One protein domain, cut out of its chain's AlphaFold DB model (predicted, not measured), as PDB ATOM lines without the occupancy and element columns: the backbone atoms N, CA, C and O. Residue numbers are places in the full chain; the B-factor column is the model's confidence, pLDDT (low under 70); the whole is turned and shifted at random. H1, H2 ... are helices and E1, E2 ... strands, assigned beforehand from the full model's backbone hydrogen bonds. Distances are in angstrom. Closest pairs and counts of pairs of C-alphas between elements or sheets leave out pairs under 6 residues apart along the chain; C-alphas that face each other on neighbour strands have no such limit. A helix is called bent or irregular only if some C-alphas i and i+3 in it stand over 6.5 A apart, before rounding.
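AT A GLANCE: This is residues 13 to 134 of the 147 residues of the protein "Putative protease" of Escherichia coli (UniProt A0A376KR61). Two lobes of unequal size make this domain: a body of three helices with long loops, in which H2 is the longest helix and H1 and H3 both touch it, and a small bent hairpin of two strands, E1 and E2, set away from the helices. The long loop of residues 77 to 112 leads from the helices to the hairpin. The printed part has 122 residues, with three named helices and two named strands in the order H1, H2, H3, E1, E2; the sheet has the order E1 - E2 and is antiparallel. The class is mixed, helices and strands, with under half of the residues in named elements. The whole is loose, with a radius of gyration of the C-alphas of 17.4 A and spans of 55 by 40 by 22 A.

HOW THE PARTS SIT: E1, residues 113 to 120, and E2, residues 123 to 128, form a hairpin over a tight link of 2 residues, antiparallel at 148 degrees. N 116 and O 125 are within hydrogen-bond range at 3.1 A, and N 125 and O 118 at 2.9 A. E1 bends by 77 degrees at residue 117. E2 is apart from H1, residues 21 to 29, H2, residues 44 to 62, and H3, residues 70 to 76; E1 is apart from H1 and H2. H2 touches H3 with residues 50 to 57 alone, and the closest C-alphas, those of Val 53 and Leu 71, are 6.1 A apart. H2 and H3 are a helical hairpin, at a shallow tilt of 28 degrees, opposite ways. H2 touches H1 with residues 54 to 62 alone, the closest C-alphas being those of Glu 25 and Ala 61, 4.9 A apart. H1 and H2 run the same way at 38 degrees, only just a steep tilt. H1 and H3 only just touch, with 3 pairs of C-alphas within 8 A, the closest those of Ile 21 and Leu 72 at 7.6 A. Every O i to N i+4 pair is within hydrogen-bond range in H2 and H3; in H1 it is 3 of 5. H1 is irregular: C-alphas 22 and 25 are 7.3 A apart. Residues 17 to 18 pair with residues 83 to 84, parallel.

IN THESE COORDINATES: E1 measures 17.4 A from first to last C-alpha and E2 14.6 A, ending at C-alpha 128, (-37.581, -107.331, -20.522). H2 measures 26.6 A from C-alpha 44 at (-45.904, -109.294, -31.953). H1 measures 13.9 A, beginning at C-alpha 21, (-64.801, -107.116, -35.566), and H3 10.0 A.

THE WHOLE: The two C-alphas farthest apart, those of His 91 and Gly 121, are 58.1 A apart. The printed part has no cut. The links H1 to H2, 14 residues, and H3 to E1, 36 residues, are long. Residues 13 to 15 and 90 to 108 have pLDDT under 70; the mean of the printed part is 84.5.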
ATOM      1  N   MET A  13     -52.697 -87.461 -43.739       58.91
ATOM      2  CA  MET A  13     -52.786 -88.930 -43.883       58.91
ATOM      3  C   MET A  13     -52.895 -89.692 -42.543       58.91
ATOM      4  O   MET A  13     -52.368 -90.800 -42.415       58.91
ATOM      5  N   ASN A  14     -53.556 -89.131 -41.525       54.50
ATOM      6  CA  ASN A  14     -53.680 -89.774 -40.209       54.50
ATOM      7  C   ASN A  14     -54.990 -90.568 -40.057       54.50
ATOM      8  O   ASN A  14     -55.814 -90.314 -39.174       54.50
ATOM      9  N   SER A  15     -55.201 -91.522 -40.968       67.62
ATOM     10  CA  SER A  15     -56.431 -92.312 -41.002       67.62
ATOM     11  C   SER A  15     -56.565 -93.170 -39.747       67.62
ATOM     12  O   SER A  15     -55.618 -93.879 -39.381       67.62
ATOM     13  N   LYS A  16     -57.764 -93.168 -39.155       79.69
ATOM     14  CA  LYS A  16     -58.143 -94.100 -38.086       79.69
ATOM     15  C   LYS A  16     -57.965 -95.550 -38.553       79.69
ATOM     16  O   LYS A  16     -58.073 -95.856 -39.743       79.69
ATOM     17  N   ASP A  17     -57.716 -96.450 -37.612       85.62
ATOM     18  CA  ASP A  17     -57.546 -97.872 -37.899       85.62
ATOM     19  C   ASP A  17     -58.918 -98.488 -38.260       85.62
ATOM     20  O   ASP A  17     -59.907 -98.319 -37.541       85.62
ATOM     21  N   LEU A  18     -59.009 -99.199 -39.393       88.25
ATOM     22  CA  LEU A  18     -60.241 -99.889 -39.790       88.25
ATOM     23  C   LEU A  18     -60.496-101.073 -38.851       88.25
ATOM     24  O   LEU A  18     -59.676-101.989 -38.770       88.25
ATOM     25  N   ARG A  19     -61.662-101.102 -38.203       91.25
ATOM     26  CA  ARG A  19     -62.067-102.195 -37.312       91.25
ATOM     27  C   ARG A  19     -63.362-102.834 -37.784       91.25
ATOM     28  O   ARG A  19     -64.424-102.223 -37.767       91.25
ATOM     29  N   ALA A  20     -63.269-104.109 -38.143       92.94
ATOM     30  CA  ALA A  20     -64.388-104.885 -38.677       92.94
ATOM     31  C   ALA A  20     -64.996-105.881 -37.678       92.94
ATOM     32  O   ALA A  20     -65.932-106.586 -38.040       92.94
ATOM     33  N   ILE A  21     -64.468-105.991 -36.452       95.31
ATOM     34  CA  ILE A  21     -64.801-107.116 -35.566       95.31
ATOM     35  C   ILE A  21     -66.299-107.234 -35.246       95.31
ATOM     36  O   ILE A  21     -66.841-108.334 -35.277       95.31
ATOM     37  N   ALA A  22     -66.989-106.105 -35.048       93.62
ATOM     38  CA  ALA A  22     -68.434-106.070 -34.804       93.62
ATOM     39  C   ALA A  22     -69.262-106.548 -36.014       93.62
ATOM     40  O   ALA A  22     -70.424-106.915 -35.877       93.62
ATOM     41  N   HIS A  23     -68.662-106.571 -37.207       94.19
ATOM     42  CA  HIS A  23     -69.302-106.993 -38.453       94.19
ATOM     43  C   HIS A  23     -69.015-108.453 -38.803       94.19
ATOM     44  O   HIS A  23     -69.564-108.944 -39.786       94.19
ATOM     45  N   VAL A  24     -68.187-109.165 -38.027       96.00
ATOM     46  CA  VAL A  24     -67.770-110.546 -38.337       96.00
ATOM     47  C   VAL A  24     -68.969-111.477 -38.495       96.00
ATOM     48  O   VAL A  24     -69.018-112.242 -39.457       96.00
ATOM     49  N   GLU A  25     -69.974-111.370 -37.624       94.75
ATOM     50  CA  GLU A  25     -71.196-112.178 -37.715       94.75
ATOM     51  C   GLU A  25     -71.935-111.939 -39.042       94.75
ATOM     52  O   GLU A  25     -72.270-112.878 -39.768       94.75
ATOM     53  N   ARG A  26     -72.145-110.669 -39.402       94.56
ATOM     54  CA  ARG A  26     -72.814-110.281 -40.649       94.56
ATOM     55  C   ARG A  26     -72.018-110.720 -41.879       94.56
ATOM     56  O   ARG A  26     -72.607-111.258 -42.811       94.56
ATOM     57  N   LEU A  27     -70.702-110.515 -41.882       94.75
ATOM     58  CA  LEU A  27     -69.813-110.927 -42.975       94.75
ATOM     59  C   LEU A  27     -69.834-112.452 -43.164       94.75
ATOM     60  O   LEU A  27     -69.909-112.927 -44.295       94.75
ATOM     61  N   THR A  28     -69.855-113.207 -42.063       93.81
ATOM     62  CA  THR A  28     -69.983-114.672 -42.082       93.81
ATOM     63  C   THR A  28     -71.303-115.093 -42.733       93.81
ATOM     64  O   THR A  28     -71.304-115.898 -43.660       93.81
ATOM     65  N   LYS A  29     -72.427-114.477 -42.338       93.38
ATOM     66  CA  LYS A  29     -73.756-114.729 -42.933       93.38
ATOM     67  C   LYS A  29     -73.838-114.373 -44.425       93.38
ATOM     68  O   LYS A  29     -74.632-114.964 -45.146       93.38
ATOM     69  N   MET A  30     -73.020-113.429 -44.892       95.31
ATOM     70  CA  MET A  30     -72.912-113.057 -46.309       95.31
ATOM     71  C   MET A  30     -72.049-114.026 -47.138       95.31
ATOM     72  O   MET A  30     -71.942-113.843 -48.348       95.31
ATOM     73  N   GLY A  31     -71.427-115.036 -46.518       94.69
ATOM     74  CA  GLY A  31     -70.565-116.001 -47.207       94.69
ATOM     75  C   GLY A  31     -69.120-115.532 -47.397       94.69
ATOM     76  O   GLY A  31     -68.433-116.002 -48.305       94.69
ATOM     77  N   VAL A  32     -68.628-114.599 -46.573       95.19
ATOM     78  CA  VAL A  32     -67.201-114.238 -46.562       95.19
ATOM     79  C   VAL A  32     -66.394-115.371 -45.928       95.19
ATOM     80  O   VAL A  32     -66.618-115.728 -44.777       95.19
ATOM     81  N   HIS A  33     -65.425-115.911 -46.669       91.38
ATOM     82  CA  HIS A  33     -64.642-117.079 -46.240       91.38
ATOM     83  C   HIS A  33     -63.320-116.723 -45.548       91.38
ATOM     84  O   HIS A  33     -62.741-117.550 -44.847       91.38
ATOM     85  N   SER A  34     -62.819-115.503 -45.746       93.44
ATOM     86  CA  SER A  34     -61.528-115.079 -45.213       93.44
ATOM     87  C   SER A  34     -61.566-113.627 -44.769       93.44
ATOM     88  O   SER A  34     -62.044-112.762 -45.504       93.44
ATOM     89  N   LEU A  35     -60.984-113.358 -43.604       92.62
ATOM     90  CA  LEU A  35     -60.699-112.014 -43.117       92.62
ATOM     91  C   LEU A  35     -59.185-111.822 -43.083       92.62
ATOM     92  O   LEU A  35     -58.450-112.718 -42.670       92.62
ATOM     93  N   LYS A  36     -58.726-110.644 -43.503       93.00
ATOM     94  CA  LYS A  36     -57.322-110.251 -43.418       93.00
ATOM     95  C   LYS A  36     -57.177-109.179 -42.346       93.00
ATOM     96  O   LYS A  36     -57.878-108.172 -42.385       93.00
ATOM     97  N   ILE A  37     -56.256-109.407 -41.418       90.62
ATOM     98  CA  ILE A  37     -55.855-108.440 -40.399       90.62
ATOM     99  C   ILE A  37     -54.503-107.885 -40.840       90.62
ATOM    100  O   ILE A  37     -53.582-108.654 -41.110       90.62
ATOM    101  N   GLU A  38     -54.385-106.563 -40.932       86.50
ATOM    102  CA  GLU A  38     -53.142-105.890 -41.304       86.50
ATOM    103  C   GLU A  38     -52.698-104.947 -40.188       86.50
ATOM    104  O   GLU A  38     -53.507-104.228 -39.609       86.50
ATOM    105  N   GLY A  39     -51.396-104.921 -39.912       79.94
ATOM    106  CA  GLY A  39     -50.786-103.985 -38.977       79.94
ATOM    107  C   GLY A  39     -49.363-103.674 -39.419       79.94
ATOM    108  O   GLY A  39     -48.507-104.554 -39.407       79.94
ATOM    109  N   ARG A  40     -49.097-102.432 -39.836       81.38
ATOM    110  CA  ARG A  40     -47.736-101.979 -40.168       81.38
ATOM    111  C   ARG A  40     -47.031-101.547 -38.890       81.38
ATOM    112  O   ARG A  40     -47.609-100.794 -38.110       81.38
ATOM    113  N   THR A  41     -45.810-102.034 -38.676       80.06
ATOM    114  CA  THR A  41     -44.976-101.659 -37.515       80.06
ATOM    115  C   THR A  41     -45.633-101.985 -36.162       80.06
ATOM    116  O   THR A  41     -45.297-101.401 -35.135       80.06
ATOM    117  N   LYS A  42     -46.594-102.915 -36.135       83.75
ATOM    118  CA  LYS A  42     -47.236-103.367 -34.896       83.75
ATOM    119  C   LYS A  42     -46.373-104.439 -34.220       83.75
ATOM    120  O   LYS A  42     -45.683-105.205 -34.891       83.75
ATOM    121  N   SER A  43     -46.402-104.483 -32.890       82.81
ATOM    122  CA  SER A  43     -45.655-105.470 -32.105       82.81
ATOM    123  C   SER A  43     -46.217-106.885 -32.287       82.81
ATOM    124  O   SER A  43     -47.386-107.065 -32.637       82.81
ATOM    125  N   PHE A  44     -45.418-107.909 -31.976       84.56
ATOM    126  CA  PHE A  44     -45.904-109.294 -31.953       84.56
ATOM    127  C   PHE A  44     -47.080-109.475 -30.979       84.56
ATOM    128  O   PHE A  44     -48.019-110.199 -31.300       84.56
ATOM    129  N   TYR A  45     -47.070-108.753 -29.849       84.12
ATOM    130  CA  TYR A  45     -48.192-108.686 -28.906       84.12
ATOM    131  C   TYR A  45     -49.482-108.231 -29.596       84.12
ATOM    132  O   TYR A  45     -50.486-108.935 -29.545       84.12
ATOM    133  N   TYR A  46     -49.441-107.104 -30.313       87.88
ATOM    134  CA  TYR A  46     -50.598-106.595 -31.051       87.88
ATOM    135  C   TYR A  46     -51.133-107.634 -32.043       87.88
ATOM    136  O   TYR A  46     -52.334-107.906 -32.074       87.88
ATOM    137  N   CYS A  47     -50.244-108.241 -32.836       89.12
ATOM    138  CA  CYS A  47     -50.623-109.238 -33.834       89.12
ATOM    139  C   CYS A  47     -51.271-110.472 -33.193       89.12
ATOM    140  O   CYS A  47     -52.334-110.903 -33.638       89.12
ATOM    141  N   ALA A  48     -50.672-111.007 -32.127       87.81
ATOM    142  CA  ALA A  48     -51.192-112.167 -31.410       87.81
ATOM    143  C   ALA A  48     -52.561-111.877 -30.777       87.81
ATOM    144  O   ALA A  48     -53.504-112.644 -30.975       87.81
ATOM    145  N   ARG A  49     -52.697-110.744 -30.074       88.19
ATOM    146  CA  ARG A  49     -53.958-110.315 -29.451       88.19
ATOM    147  C   ARG A  49     -55.063-110.125 -30.478       88.19
ATOM    148  O   ARG A  49     -56.135-110.710 -30.341       88.19
ATOM    149  N   THR A  50     -54.789-109.369 -31.537       92.38
ATOM    150  CA  THR A  50     -55.781-109.094 -32.584       92.38
ATOM    151  C   THR A  50     -56.222-110.388 -33.268       92.38
ATOM    152  O   THR A  50     -57.418-110.597 -33.469       92.38
ATOM    153  N   ALA A  51     -55.290-111.301 -33.562       92.50
ATOM    154  CA  ALA A  51     -55.616-112.592 -34.161       92.50
ATOM    155  C   ALA A  51     -56.496-113.460 -33.245       92.50
ATOM    156  O   ALA A  51     -57.486-114.016 -33.716       92.50
ATOM    157  N   GLN A  52     -56.186-113.548 -31.945       91.38
ATOM    158  CA  GLN A  52     -56.996-114.296 -30.971       91.38
ATOM    159  C   GLN A  52     -58.423-113.750 -30.870       91.38
ATOM    160  O   GLN A  52     -59.392-114.511 -30.892       91.38
ATOM    161  N   VAL A  53     -58.546-112.427 -30.801       94.12
ATOM    162  CA  VAL A  53     -59.824-111.724 -30.683       94.12
ATOM    163  C   VAL A  53     -60.693-111.952 -31.925       94.12
ATOM    164  O   VAL A  53     -61.859-112.333 -31.807       94.12
ATOM    165  N   TYR A  54     -60.119-111.836 -33.127       95.50
ATOM    166  CA  TYR A  54     -60.836-112.143 -34.366       95.50
ATOM    167  C   TYR A  54     -61.154-113.633 -34.522       95.50
ATOM    168  O   TYR A  54     -62.237-113.965 -34.996       95.50
ATOM    169  N   ARG A  55     -60.261-114.542 -34.107       94.69
ATOM    170  CA  ARG A  55     -60.527-115.990 -34.138       94.69
ATOM    171  C   ARG A  55     -61.757-116.332 -33.303       94.69
ATOM    172  O   ARG A  55     -62.661-116.975 -33.825       94.69
ATOM    173  N   LYS A  56     -61.842-115.814 -32.072       94.94
ATOM    174  CA  LYS A  56     -63.016-115.993 -31.207       94.94
ATOM    175  C   LYS A  56     -64.293-115.447 -31.850       94.94
ATOM    176  O   LYS A  56     -65.294-116.153 -31.869       94.94
ATOM    177  N   ALA A  57     -64.254-114.244 -32.430       96.31
ATOM    178  CA  ALA A  57     -65.414-113.682 -33.125       96.31
ATOM    179  C   ALA A  57     -65.881-114.561 -34.303       96.31
ATOM    180  O   ALA A  57     -67.082-114.737 -34.496       96.31
ATOM    181  N   ILE A  58     -64.946-115.132 -35.075       95.81
ATOM    182  CA  ILE A  58     -65.270-116.043 -36.186       95.81
ATOM    183  C   ILE A  58     -65.854-117.357 -35.653       95.81
ATOM    184  O   ILE A  58     -66.847-117.835 -36.194       95.81
ATOM    185  N   ASP A  59     -65.261-117.943 -34.608       95.50
ATOM    186  CA  ASP A  59     -65.756-119.182 -33.992       95.50
ATOM    187  C   ASP A  59     -67.169-119.014 -33.429       95.50
ATOM    188  O   ASP A  59     -68.041-119.848 -33.673       95.50
ATOM    189  N   ASP A  60     -67.415-117.919 -32.710       96.56
ATOM    190  CA  ASP A  60     -68.723-117.623 -32.136       96.56
ATOM    191  C   ASP A  60     -69.764-117.362 -33.240       96.56
ATOM    192  O   ASP A  60     -70.861-117.923 -33.180       96.56
ATOM    193  N   ALA A  61     -69.408-116.623 -34.298       96.00
ATOM    194  CA  ALA A  61     -70.277-116.412 -35.456       96.00
ATOM    195  C   ALA A  61     -70.610-117.722 -36.195       96.00
ATOM    196  O   ALA A  61     -71.771-117.960 -36.529       96.00
ATOM    197  N   ALA A  62     -69.618-118.589 -36.423       94.44
ATOM    198  CA  ALA A  62     -69.813-119.892 -37.063       94.44
ATOM    199  C   ALA A  62     -70.684-120.834 -36.216       94.44
ATOM    200  O   ALA A  62     -71.445-121.631 -36.761       94.44
ATOM    201  N   ALA A  63     -70.611-120.714 -34.888       96.12
ATOM    202  CA  ALA A  63     -71.455-121.443 -33.944       96.12
ATOM    203  C   ALA A  63     -72.848-120.811 -33.736       96.12
ATOM    204  O   ALA A  63     -73.633-121.333 -32.945       96.12
ATOM    205  N   GLY A  64     -73.162-119.690 -34.399       95.19
ATOM    206  CA  GLY A  64     -74.442-118.989 -34.256       95.19
ATOM    207  C   GLY A  64     -74.641-118.299 -32.902       95.19
ATOM    208  O   GLY A  64     -75.779-118.031 -32.513       95.19
ATOM    209  N   LYS A  65     -73.561-118.029 -32.166       96.38
ATOM    210  CA  LYS A  65     -73.613-117.302 -30.894       96.38
ATOM    211  C   LYS A  65     -73.714-115.791 -31.131       96.38
ATOM    212  O   LYS A  65     -73.210-115.302 -32.144       96.38
ATOM    213  N   PRO A  66     -74.319-115.037 -30.194       93.00
ATOM    214  CA  PRO A  66     -74.312-113.581 -30.258       93.00
ATOM    215  C   PRO A  66     -72.884-113.032 -30.167       93.00
ATOM    216  O   PRO A  66     -72.008-113.642 -29.553       93.00
ATOM    217  N   PHE A  67     -72.670-111.853 -30.755       94.62
ATOM    218  CA  PHE A  67     -71.393-111.155 -30.671       94.62
ATOM    219  C   PHE A  67     -71.027-110.817 -29.217       94.62
ATOM    220  O   PHE A  67     -71.817-110.232 -28.478       94.62
ATOM    221  N   ASP A  68     -69.800-111.160 -28.832       94.50
ATOM    222  CA  ASP A  68     -69.232-110.867 -27.520       94.50
ATOM    223  C   ASP A  68     -68.641-109.448 -27.503       94.50
ATOM    224  O   ASP A  68     -67.589-109.183 -28.089       94.50
ATOM    225  N   THR A  69     -69.323-108.517 -26.833       93.25
ATOM    226  CA  THR A  69     -68.936-107.099 -26.815       93.25
ATOM    227  C   THR A  69     -67.614-106.839 -26.098       93.25
ATOM    228  O   THR A  69     -66.958-105.846 -26.413       93.25
ATOM    229  N   SER A  70     -67.165-107.736 -25.211       93.06
ATOM    230  CA  SER A  70     -65.868-107.609 -24.517       93.06
ATOM    231  C   SER A  70     -64.670-107.655 -25.480       93.06
ATOM    232  O   SER A  70     -63.584-107.143 -25.191       93.06
ATOM    233  N   LEU A  71     -64.870-108.201 -26.685       93.81
ATOM    234  CA  LEU A  71     -63.862-108.207 -27.742       93.81
ATOM    235  C   LEU A  71     -63.535-106.798 -28.247       93.81
ATOM    236  O   LEU A  71     -62.415-106.560 -28.697       93.81
ATOM    237  N   LEU A  72     -64.483-105.858 -28.163       91.38
ATOM    238  CA  LEU A  72     -64.231-104.458 -28.505       91.38
ATOM    239  C   LEU A  72     -63.279-103.827 -27.493       91.38
ATOM    240  O   LEU A  72     -62.271-103.257 -27.895       91.38
ATOM    241  N   GLU A  73     -63.554-104.006 -26.201       87.62
ATOM    242  CA  GLU A  73     -62.729-103.485 -25.103       87.62
ATOM    243  C   GLU A  73     -61.298-104.025 -25.169       87.62
ATOM    244  O   GLU A  73     -60.333-103.287 -24.978       87.62
ATOM    245  N   THR A  74     -61.155-105.302 -25.528       88.06
ATOM    246  CA  THR A  74     -59.841-105.921 -25.722       88.06
ATOM    247  C   THR A  74     -59.033-105.221 -26.819       88.06
ATOM    248  O   THR A  74     -57.828-105.025 -26.667       88.06
ATOM    249  N   LEU A  75     -59.674-104.838 -27.929       89.69
ATOM    250  CA  LEU A  75     -59.005-104.119 -29.017       89.69
ATOM    251  C   LEU A  75     -58.736-102.648 -28.676       89.69
ATOM    252  O   LEU A  75     -57.732-102.122 -29.144       89.69
ATOM    253  N   GLU A  76     -59.583-101.991 -27.878       86.75
ATOM    254  CA  GLU A  76     -59.303-100.634 -27.368       86.75
ATOM    255  C   GLU A  76     -58.042-100.609 -26.491       86.75
ATOM    256  O   GLU A  76     -57.308 -99.630 -26.490       86.75
ATOM    257  N   GLY A  77     -57.723-101.703 -25.790       83.62
ATOM    258  CA  GLY A  77     -56.479-101.797 -25.021       83.62
ATOM    259  C   GLY A  77     -55.202-101.860 -25.873       83.62
ATOM    260  O   GLY A  77     -54.105-101.624 -25.364       83.62
ATOM    261  N   LEU A  78     -55.310-102.176 -27.166       86.69
ATOM    262  CA  LEU A  78     -54.165-102.287 -28.067       86.69
ATOM    263  C   LEU A  78     -53.819-100.944 -28.695       86.69
ATOM    264  O   LEU A  78     -54.698-100.183 -29.065       86.69
ATOM    265  N   ALA A  79     -52.527-100.705 -28.928       82.38
ATOM    266  CA  ALA A  79     -52.071 -99.456 -29.529       82.38
ATOM    267  C   ALA A  79     -52.745 -99.182 -30.887       82.38
ATOM    268  O   ALA A  79     -52.519 -99.919 -31.856       82.38
ATOM    269  N   HIS A  80     -53.510 -98.095 -30.982       82.56
ATOM    270  CA  HIS A  80     -54.303 -97.728 -32.159       82.56
ATOM    271  C   HIS A  80     -54.373 -96.205 -32.335       82.56
ATOM    272  O   HIS A  80     -53.965 -95.450 -31.454       82.56
ATOM    273  N   ARG A  81     -54.852 -95.738 -33.494       83.38
ATOM    274  CA  ARG A  81     -55.039 -94.301 -33.796       83.38
ATOM    275  C   ARG A  81     -56.505 -93.874 -33.739       83.38
ATOM    276  O   ARG A  81     -56.930 -92.988 -34.478       83.38
ATOM    277  N   GLY A  82     -57.290 -94.527 -32.889       81.56
ATOM    278  CA  GLY A  82     -58.747 -94.504 -32.973       81.56
ATOM    279  C   GLY A  82     -59.256 -95.459 -34.052       81.56
ATOM    280  O   GLY A  82     -58.537 -95.796 -34.994       81.56
ATOM    281  N   TYR A  83     -60.494 -95.923 -33.895       85.56
ATOM    282  CA  TYR A  83     -61.112 -96.882 -34.807       85.56
ATOM    283  C   TYR A  83     -62.167 -96.237 -35.703       85.56
ATOM    284  O   TYR A  83     -62.860 -95.301 -35.310       85.56
ATOM    285  N   THR A  84     -62.313 -96.770 -36.911       85.19
ATOM    286  CA  THR A  84     -63.421 -96.468 -37.823       85.19
ATOM    287  C   THR A  84     -63.976 -97.759 -38.412       85.19
ATOM    288  O   THR A  84     -63.239 -98.718 -38.639       85.19
ATOM    289  N   GLU A  85     -65.279 -97.798 -38.680       84.19
ATOM    290  CA  GLU A  85     -65.899 -98.901 -39.427       84.19
ATOM    291  C   GLU A  85     -65.738 -98.732 -40.946       84.19
ATOM    292  O   GLU A  85     -66.076 -99.634 -41.718       84.19
ATOM    293  N   GLY A  86     -65.209 -97.586 -41.393       83.88
ATOM    294  CA  GLY A  86     -65.075 -97.276 -42.809       83.88
ATOM    295  C   GLY A  86     -66.413 -97.433 -43.533       83.88
ATOM    296  O   GLY A  86     -67.460 -96.997 -43.064       83.88
ATOM    297  N   PHE A  87     -66.382 -98.138 -44.661       84.56
ATOM    298  CA  PHE A  87     -67.561 -98.395 -45.490       84.56
ATOM    299  C   PHE A  87     -68.361 -99.649 -45.091       84.56
ATOM    300  O   PHE A  87     -69.304-100.016 -45.793       84.56
ATOM    301  N   LEU A  88     -68.020-100.331 -43.987       84.38
ATOM    302  CA  LEU A  88     -68.759-101.523 -43.531       84.38
ATOM    303  C   LEU A  88     -70.168-101.177 -43.017       84.38
ATOM    304  O   LEU A  88     -71.079-102.018 -43.037       84.38
ATOM    305  N   ARG A  89     -70.368 -99.912 -42.639       75.25
ATOM    306  CA  ARG A  89     -71.653 -99.328 -42.273       75.25
ATOM    307  C   ARG A  89     -71.974 -98.161 -43.202       75.25
ATOM    308  O   ARG A  89     -71.138 -97.310 -43.481       75.25
ATOM    309  N   ARG A  90     -73.211 -98.122 -43.703       65.69
ATOM    310  CA  ARG A  90     -73.687 -97.014 -44.540       65.69
ATOM    311  C   ARG A  90     -73.989 -95.815 -43.634       65.69
ATOM    312  O   ARG A  90     -74.679 -95.991 -42.635       65.69
ATOM    313  N   HIS A  91     -73.512 -94.628 -44.009       56.19
ATOM    314  CA  HIS A  91     -73.713 -93.363 -43.283       56.19
ATOM    315  C   HIS A  91     -73.134 -93.348 -41.855       56.19
ATOM    316  O   HIS A  91     -73.868 -93.215 -40.879       56.19
ATOM    317  N   THR A  92     -71.813 -93.458 -41.716       51.03
ATOM    318  CA  THR A  92     -71.131 -93.059 -40.475       51.03
ATOM    319  C   THR A  92     -71.018 -91.532 -40.436       51.03
ATOM    320  O   THR A  92     -70.623 -90.920 -41.427       51.03
ATOM    321  N   HIS A  93     -71.399 -90.915 -39.317       47.72
ATOM    322  CA  HIS A  93     -71.334 -89.461 -39.104       47.72
ATOM    323  C   HIS A  93     -69.965 -88.988 -38.578       47.72
ATOM    324  O   HIS A  93     -69.844 -87.852 -38.135       47.72
ATOM    325  N   ASP A  94     -68.931 -89.830 -38.648       52.31
ATOM    326  CA  ASP A  94     -67.683 -89.600 -37.922       52.31
ATOM    327  C   ASP A  94     -66.512 -89.261 -38.847       52.31
ATOM    328  O   ASP A  94     -66.314 -89.889 -39.892       52.31
ATOM    329  N   ASP A  95     -65.688 -88.309 -38.408       56.69
ATOM    330  CA  ASP A  95     -64.427 -87.956 -39.050       56.69
ATOM    331  C   ASP A  95     -63.493 -89.176 -39.129       56.69
ATOM    332  O   ASP A  95     -63.111 -89.775 -38.120       56.69
ATOM    333  N   TYR A  96     -63.108 -89.555 -40.350       54.91
ATOM    334  CA  TYR A  96     -62.245 -90.712 -40.650       54.91
ATOM    335  C   TYR A  96     -60.764 -90.509 -40.291       54.91
ATOM    336  O   TYR A  96     -59.951 -91.427 -40.425       54.91
ATOM    337  N   GLN A  97     -60.406 -89.304 -39.868       54.25
ATOM    338  CA  GLN A  97     -59.042 -88.891 -39.568       54.25
ATOM    339  C   GLN A  97     -58.915 -88.647 -38.064       54.25
ATOM    340  O   GLN A  97     -59.859 -88.193 -37.417       54.25
ATOM    341  N   ASN A  98     -57.757 -88.978 -37.508       54.22
ATOM    342  CA  ASN A  98     -57.370 -88.555 -36.170       54.22
ATOM    343  C   ASN A  98     -56.561 -87.257 -36.299       54.22
ATOM    344  O   ASN A  98     -55.512 -87.247 -36.941       54.22
ATOM    345  N   TYR A  99     -57.058 -86.167 -35.725       55.56
ATOM    346  CA  TYR A  99     -56.390 -84.862 -35.762       55.56
ATOM    347  C   TYR A  99     -55.724 -84.496 -34.430       55.56
ATOM    348  O   TYR A  99     -55.104 -83.447 -34.345       55.56
ATOM    349  N   GLU A 100     -55.848 -85.340 -33.402       53.75
ATOM    350  CA  GLU A 100     -55.302 -85.056 -32.071       53.75
ATOM    351  C   GLU A 100     -53.873 -85.592 -31.915       53.75
ATOM    352  O   GLU A 100     -53.032 -84.931 -31.315       53.75
ATOM    353  N   TYR A 101     -53.572 -86.777 -32.468       56.19
ATOM    354  CA  TYR A 101     -52.255 -87.408 -32.312       56.19
ATOM    355  C   TYR A 101     -51.830 -88.214 -33.546       56.19
ATOM    356  O   TYR A 101     -52.584 -89.043 -34.055       56.19
ATOM    357  N   GLY A 102     -50.581 -88.034 -34.000       52.47
ATOM    358  CA  GLY A 102     -49.996 -88.714 -35.172       52.47
ATOM    359  C   GLY A 102     -49.507 -90.158 -34.955       52.47
ATOM    360  O   GLY A 102     -49.011 -90.788 -35.890       52.47
ATOM    361  N   TYR A 103     -49.612 -90.698 -33.740       58.31
ATOM    362  CA  TYR A 103     -49.053 -92.000 -33.354       58.31
ATOM    363  C   TYR A 103     -50.095 -92.896 -32.670       58.31
ATOM    364  O   TYR A 103     -51.137 -92.433 -32.222       58.31
ATOM    365  N   SER A 104     -49.835 -94.210 -32.632       61.50
ATOM    366  CA  SER A 104     -50.707 -95.152 -31.917       61.50
ATOM    367  C   SER A 104     -50.498 -95.035 -30.409       61.50
ATOM    368  O   SER A 104     -49.362 -95.145 -29.950       61.50
ATOM    369  N   VAL A 105     -51.582 -94.887 -29.654       60.88
ATOM    370  CA  VAL A 105     -51.560 -94.816 -28.186       60.88
ATOM    371  C   VAL A 105     -52.148 -96.105 -27.620       60.88
ATOM    372  O   VAL A 105     -53.114 -96.629 -28.170       60.88
ATOM    373  N   SER A 106     -51.544 -96.636 -26.555       64.56
ATOM    374  CA  SER A 106     -52.169 -97.625 -25.671       64.56
ATOM    375  C   SER A 106     -52.080 -97.084 -24.251       64.56
ATOM    376  O   SER A 106     -50.988 -96.860 -23.734       64.56
ATOM    377  N   ASP A 107     -53.235 -96.823 -23.659       64.75
ATOM    378  CA  ASP A 107     -53.415 -96.270 -22.318       64.75
ATOM    379  C   ASP A 107     -53.670 -97.358 -21.261       64.75
ATOM    380  O   ASP A 107     -53.524 -97.105 -20.067       64.75
ATOM    381  N   ARG A 108     -54.022 -98.583 -21.683       67.75
ATOM    382  CA  ARG A 108     -54.440 -99.665 -20.773       67.75
ATOM    383  C   ARG A 108     -53.412-100.769 -20.568       67.75
ATOM    384  O   ARG A 108     -53.400-101.367 -19.496       67.75
ATOM    385  N   GLN A 109     -52.595-101.097 -21.570       73.25
ATOM    386  CA  GLN A 109     -51.704-102.259 -21.498       73.25
ATOM    387  C   GLN A 109     -50.383-102.022 -22.230       73.25
ATOM    388  O   GLN A 109     -50.346-101.749 -23.426       73.25
ATOM    389  N   GLN A 110     -49.271-102.224 -21.525       81.12
ATOM    390  CA  GLN A 110     -47.940-102.160 -22.113       81.12
ATOM    391  C   GLN A 110     -47.339-103.560 -22.206       81.12
ATOM    392  O   GLN A 110     -47.320-104.316 -21.239       81.12
ATOM    393  N   PHE A 111     -46.803-103.907 -23.375       85.06
ATOM    394  CA  PHE A 111     -46.040-105.140 -23.525       85.06
ATOM    395  C   PHE A 111     -44.695-105.013 -22.800       85.06
ATOM    396  O   PHE A 111     -43.862-104.202 -23.199       85.06
ATOM    397  N   VAL A 112     -44.470-105.808 -21.753       90.00
ATOM    398  CA  VAL A 112     -43.290-105.652 -20.882       90.00
ATOM    399  C   VAL A 112     -42.160-106.643 -21.142       90.00
ATOM    400  O   VAL A 112     -41.012-106.332 -20.833       90.00
ATOM    401  N   GLY A 113     -42.430-107.796 -21.755       91.38
ATOM    402  CA  GLY A 113     -41.394-108.786 -22.036       91.38
ATOM    403  C   GLY A 113     -41.916-110.095 -22.613       91.38
ATOM    404  O   GLY A 113     -43.119-110.324 -22.700       91.38
ATOM    405  N   GLU A 114     -40.983-110.956 -23.001       91.19
ATOM    406  CA  GLU A 114     -41.241-112.292 -23.547       91.19
ATOM    407  C   GLU A 114     -40.437-113.349 -22.787       91.19
ATOM    408  O   GLU A 114     -39.328-113.073 -22.328       91.19
ATOM    409  N   PHE A 115     -40.970-114.565 -22.651       92.12
ATOM    410  CA  PHE A 115     -40.188-115.661 -22.080       92.12
ATOM    411  C   PHE A 115     -39.060-116.052 -23.025       92.12
ATOM    412  O   PHE A 115     -39.283-116.265 -24.214       92.12
ATOM    413  N   THR A 116     -37.862-116.216 -22.472       93.38
ATOM    414  CA  THR A 116     -36.704-116.712 -23.232       93.38
ATOM    415  C   THR A 116     -36.753-118.227 -23.436       93.38
ATOM    416  O   THR A 116     -36.025-118.765 -24.263       93.38
ATOM    417  N   GLY A 117     -37.603-118.923 -22.671       91.88
ATOM    418  CA  GLY A 117     -37.640-120.384 -22.585       91.88
ATOM    419  C   GLY A 117     -36.721-120.954 -21.500       91.88
ATOM    420  O   GLY A 117     -36.856-122.122 -21.145       91.88
ATOM    421  N   GLU A 118     -35.837-120.140 -20.918       95.94
ATOM    422  CA  GLU A 118     -34.966-120.566 -19.823       95.94
ATOM    423  C   GLU A 118     -35.719-120.592 -18.484       95.94
ATOM    424  O   GLU A 118     -36.569-119.742 -18.187       95.94
ATOM    425  N   ARG A 119     -35.401-121.587 -17.650       96.19
ATOM    426  CA  ARG A 119     -36.045-121.837 -16.353       96.19
ATOM    427  C   ARG A 119     -34.992-122.033 -15.266       96.19
ATOM    428  O   ARG A 119     -33.956-122.649 -15.505       96.19
ATOM    429  N   LYS A 120     -35.285-121.564 -14.053       94.81
ATOM    430  CA  LYS A 120     -34.487-121.806 -12.841       94.81
ATOM    431  C   LYS A 120     -35.419-122.214 -11.702       94.81
ATOM    432  O   LYS A 120     -35.952-121.360 -10.996       94.81
ATOM    433  N   GLY A 121     -35.621-123.523 -11.542       94.38
ATOM    434  CA  GLY A 121     -36.656-124.056 -10.650       94.38
ATOM    435  C   GLY A 121     -38.036-123.572 -11.098       94.38
ATOM    436  O   GLY A 121     -38.379-123.701 -12.272       94.38
ATOM    437  N   ASP A 122     -38.771-122.942 -10.186       93.62
ATOM    438  CA  ASP A 122     -40.102-122.383 -10.458       93.62
ATOM    439  C   ASP A 122     -40.065-121.026 -11.183       93.62
ATOM    440  O   ASP A 122     -41.101-120.486 -11.572       93.62
ATOM    441  N   LEU A 123     -38.872-120.456 -11.385       93.62
ATOM    442  CA  LEU A 123     -38.698-119.162 -12.037       93.62
ATOM    443  C   LEU A 123     -38.508-119.320 -13.546       93.62
ATOM    444  O   LEU A 123     -37.806-120.216 -14.020       93.62
ATOM    445  N   ALA A 124     -39.097-118.400 -14.305       93.94
ATOM    446  CA  ALA A 124     -38.921-118.282 -15.746       93.94
ATOM    447  C   ALA A 124     -38.111-117.024 -16.069       93.94
ATOM    448  O   ALA A 124     -38.361-115.967 -15.488       93.94
ATOM    449  N   ALA A 125     -37.176-117.123 -17.006       95.25
ATOM    450  CA  ALA A 125     -36.464-115.954 -17.496       95.25
ATOM    451  C   ALA A 125     -37.318-115.187 -18.520       95.25
ATOM    452  O   ALA A 125     -37.945-115.770 -19.410       95.25
ATOM    453  N   VAL A 126     -37.333-113.861 -18.374       93.81
ATOM    454  CA  VAL A 126     -38.083-112.930 -19.221       93.81
ATOM    455  C   VAL A 126     -37.108-111.933 -19.836       93.81
ATOM    456  O   VAL A 126     -36.366-111.259 -19.124       93.81
ATOM    457  N   ALA A 127     -37.127-111.814 -21.160       94.00
ATOM    458  CA  ALA A 127     -36.454-110.741 -21.872       94.00
ATOM    459  C   ALA A 127     -37.293-109.462 -21.751       94.00
ATOM    460  O   ALA A 127     -38.298-109.285 -22.445       94.00
ATOM    461  N   VAL A 128     -36.883-108.583 -20.837       93.56
ATOM    462  CA  VAL A 128     -37.581-107.331 -20.522       93.56
ATOM    463  C   VAL A 128     -37.465-106.340 -21.683       93.56
ATOM    464  O   VAL A 128     -36.377-106.096 -22.201       93.56
ATOM    465  N   LYS A 129     -38.596-105.758 -22.088       89.56
ATOM    466  CA  LYS A 129     -38.699-104.721 -23.132       89.56
ATOM    467  C   LYS A 129     -39.164-103.378 -22.576       89.56
ATOM    468  O   LYS A 129     -38.749-102.347 -23.086       89.56
ATOM    469  N   ASN A 130     -40.006-103.393 -21.542       88.88
ATOM    470  CA  ASN A 130     -40.460-102.201 -20.826       88.88
ATOM    471  C   ASN A 130     -40.416-102.451 -19.316       88.88
ATOM    472  O   ASN A 130     -40.442-103.595 -18.871       88.88
ATOM    473  N   LYS A 131     -40.325-101.376 -18.526       91.25
ATOM    474  CA  LYS A 131     -40.242-101.459 -17.064       91.25
ATOM    475  C   LYS A 131     -41.536-102.033 -16.478       91.25
ATOM    476  O   LYS A 131     -42.619-101.584 -16.825       91.25
ATOM    477  N   PHE A 132     -41.381-102.944 -15.528       93.00
ATOM    478  CA  PHE A 132     -42.409-103.384 -14.589       93.00
ATOM    479  C   PHE A 132     -41.735-103.668 -13.242       93.00
ATOM    480  O   PHE A 132     -40.509-103.807 -13.172       93.00
ATOM    481  N   SER A 133     -42.513-103.696 -12.167       94.56
ATOM    482  CA  SER A 133     -42.037-103.765 -10.786       94.56
ATOM    483  C   SER A 133     -42.848-104.770  -9.969       94.56
ATOM    484  O   SER A 133     -43.943-105.184 -10.343       94.56
ATOM    485  N   VAL A 134     -42.307-105.161  -8.814       93.75
ATOM    486  CA  VAL A 134     -43.054-105.964  -7.840       93.75
ATOM    487  C   VAL A 134     -44.291-105.181  -7.397       93.75
ATOM    488  O   VAL A 134     -44.168-104.041  -6.954       93.75
TER     489      VAL A 134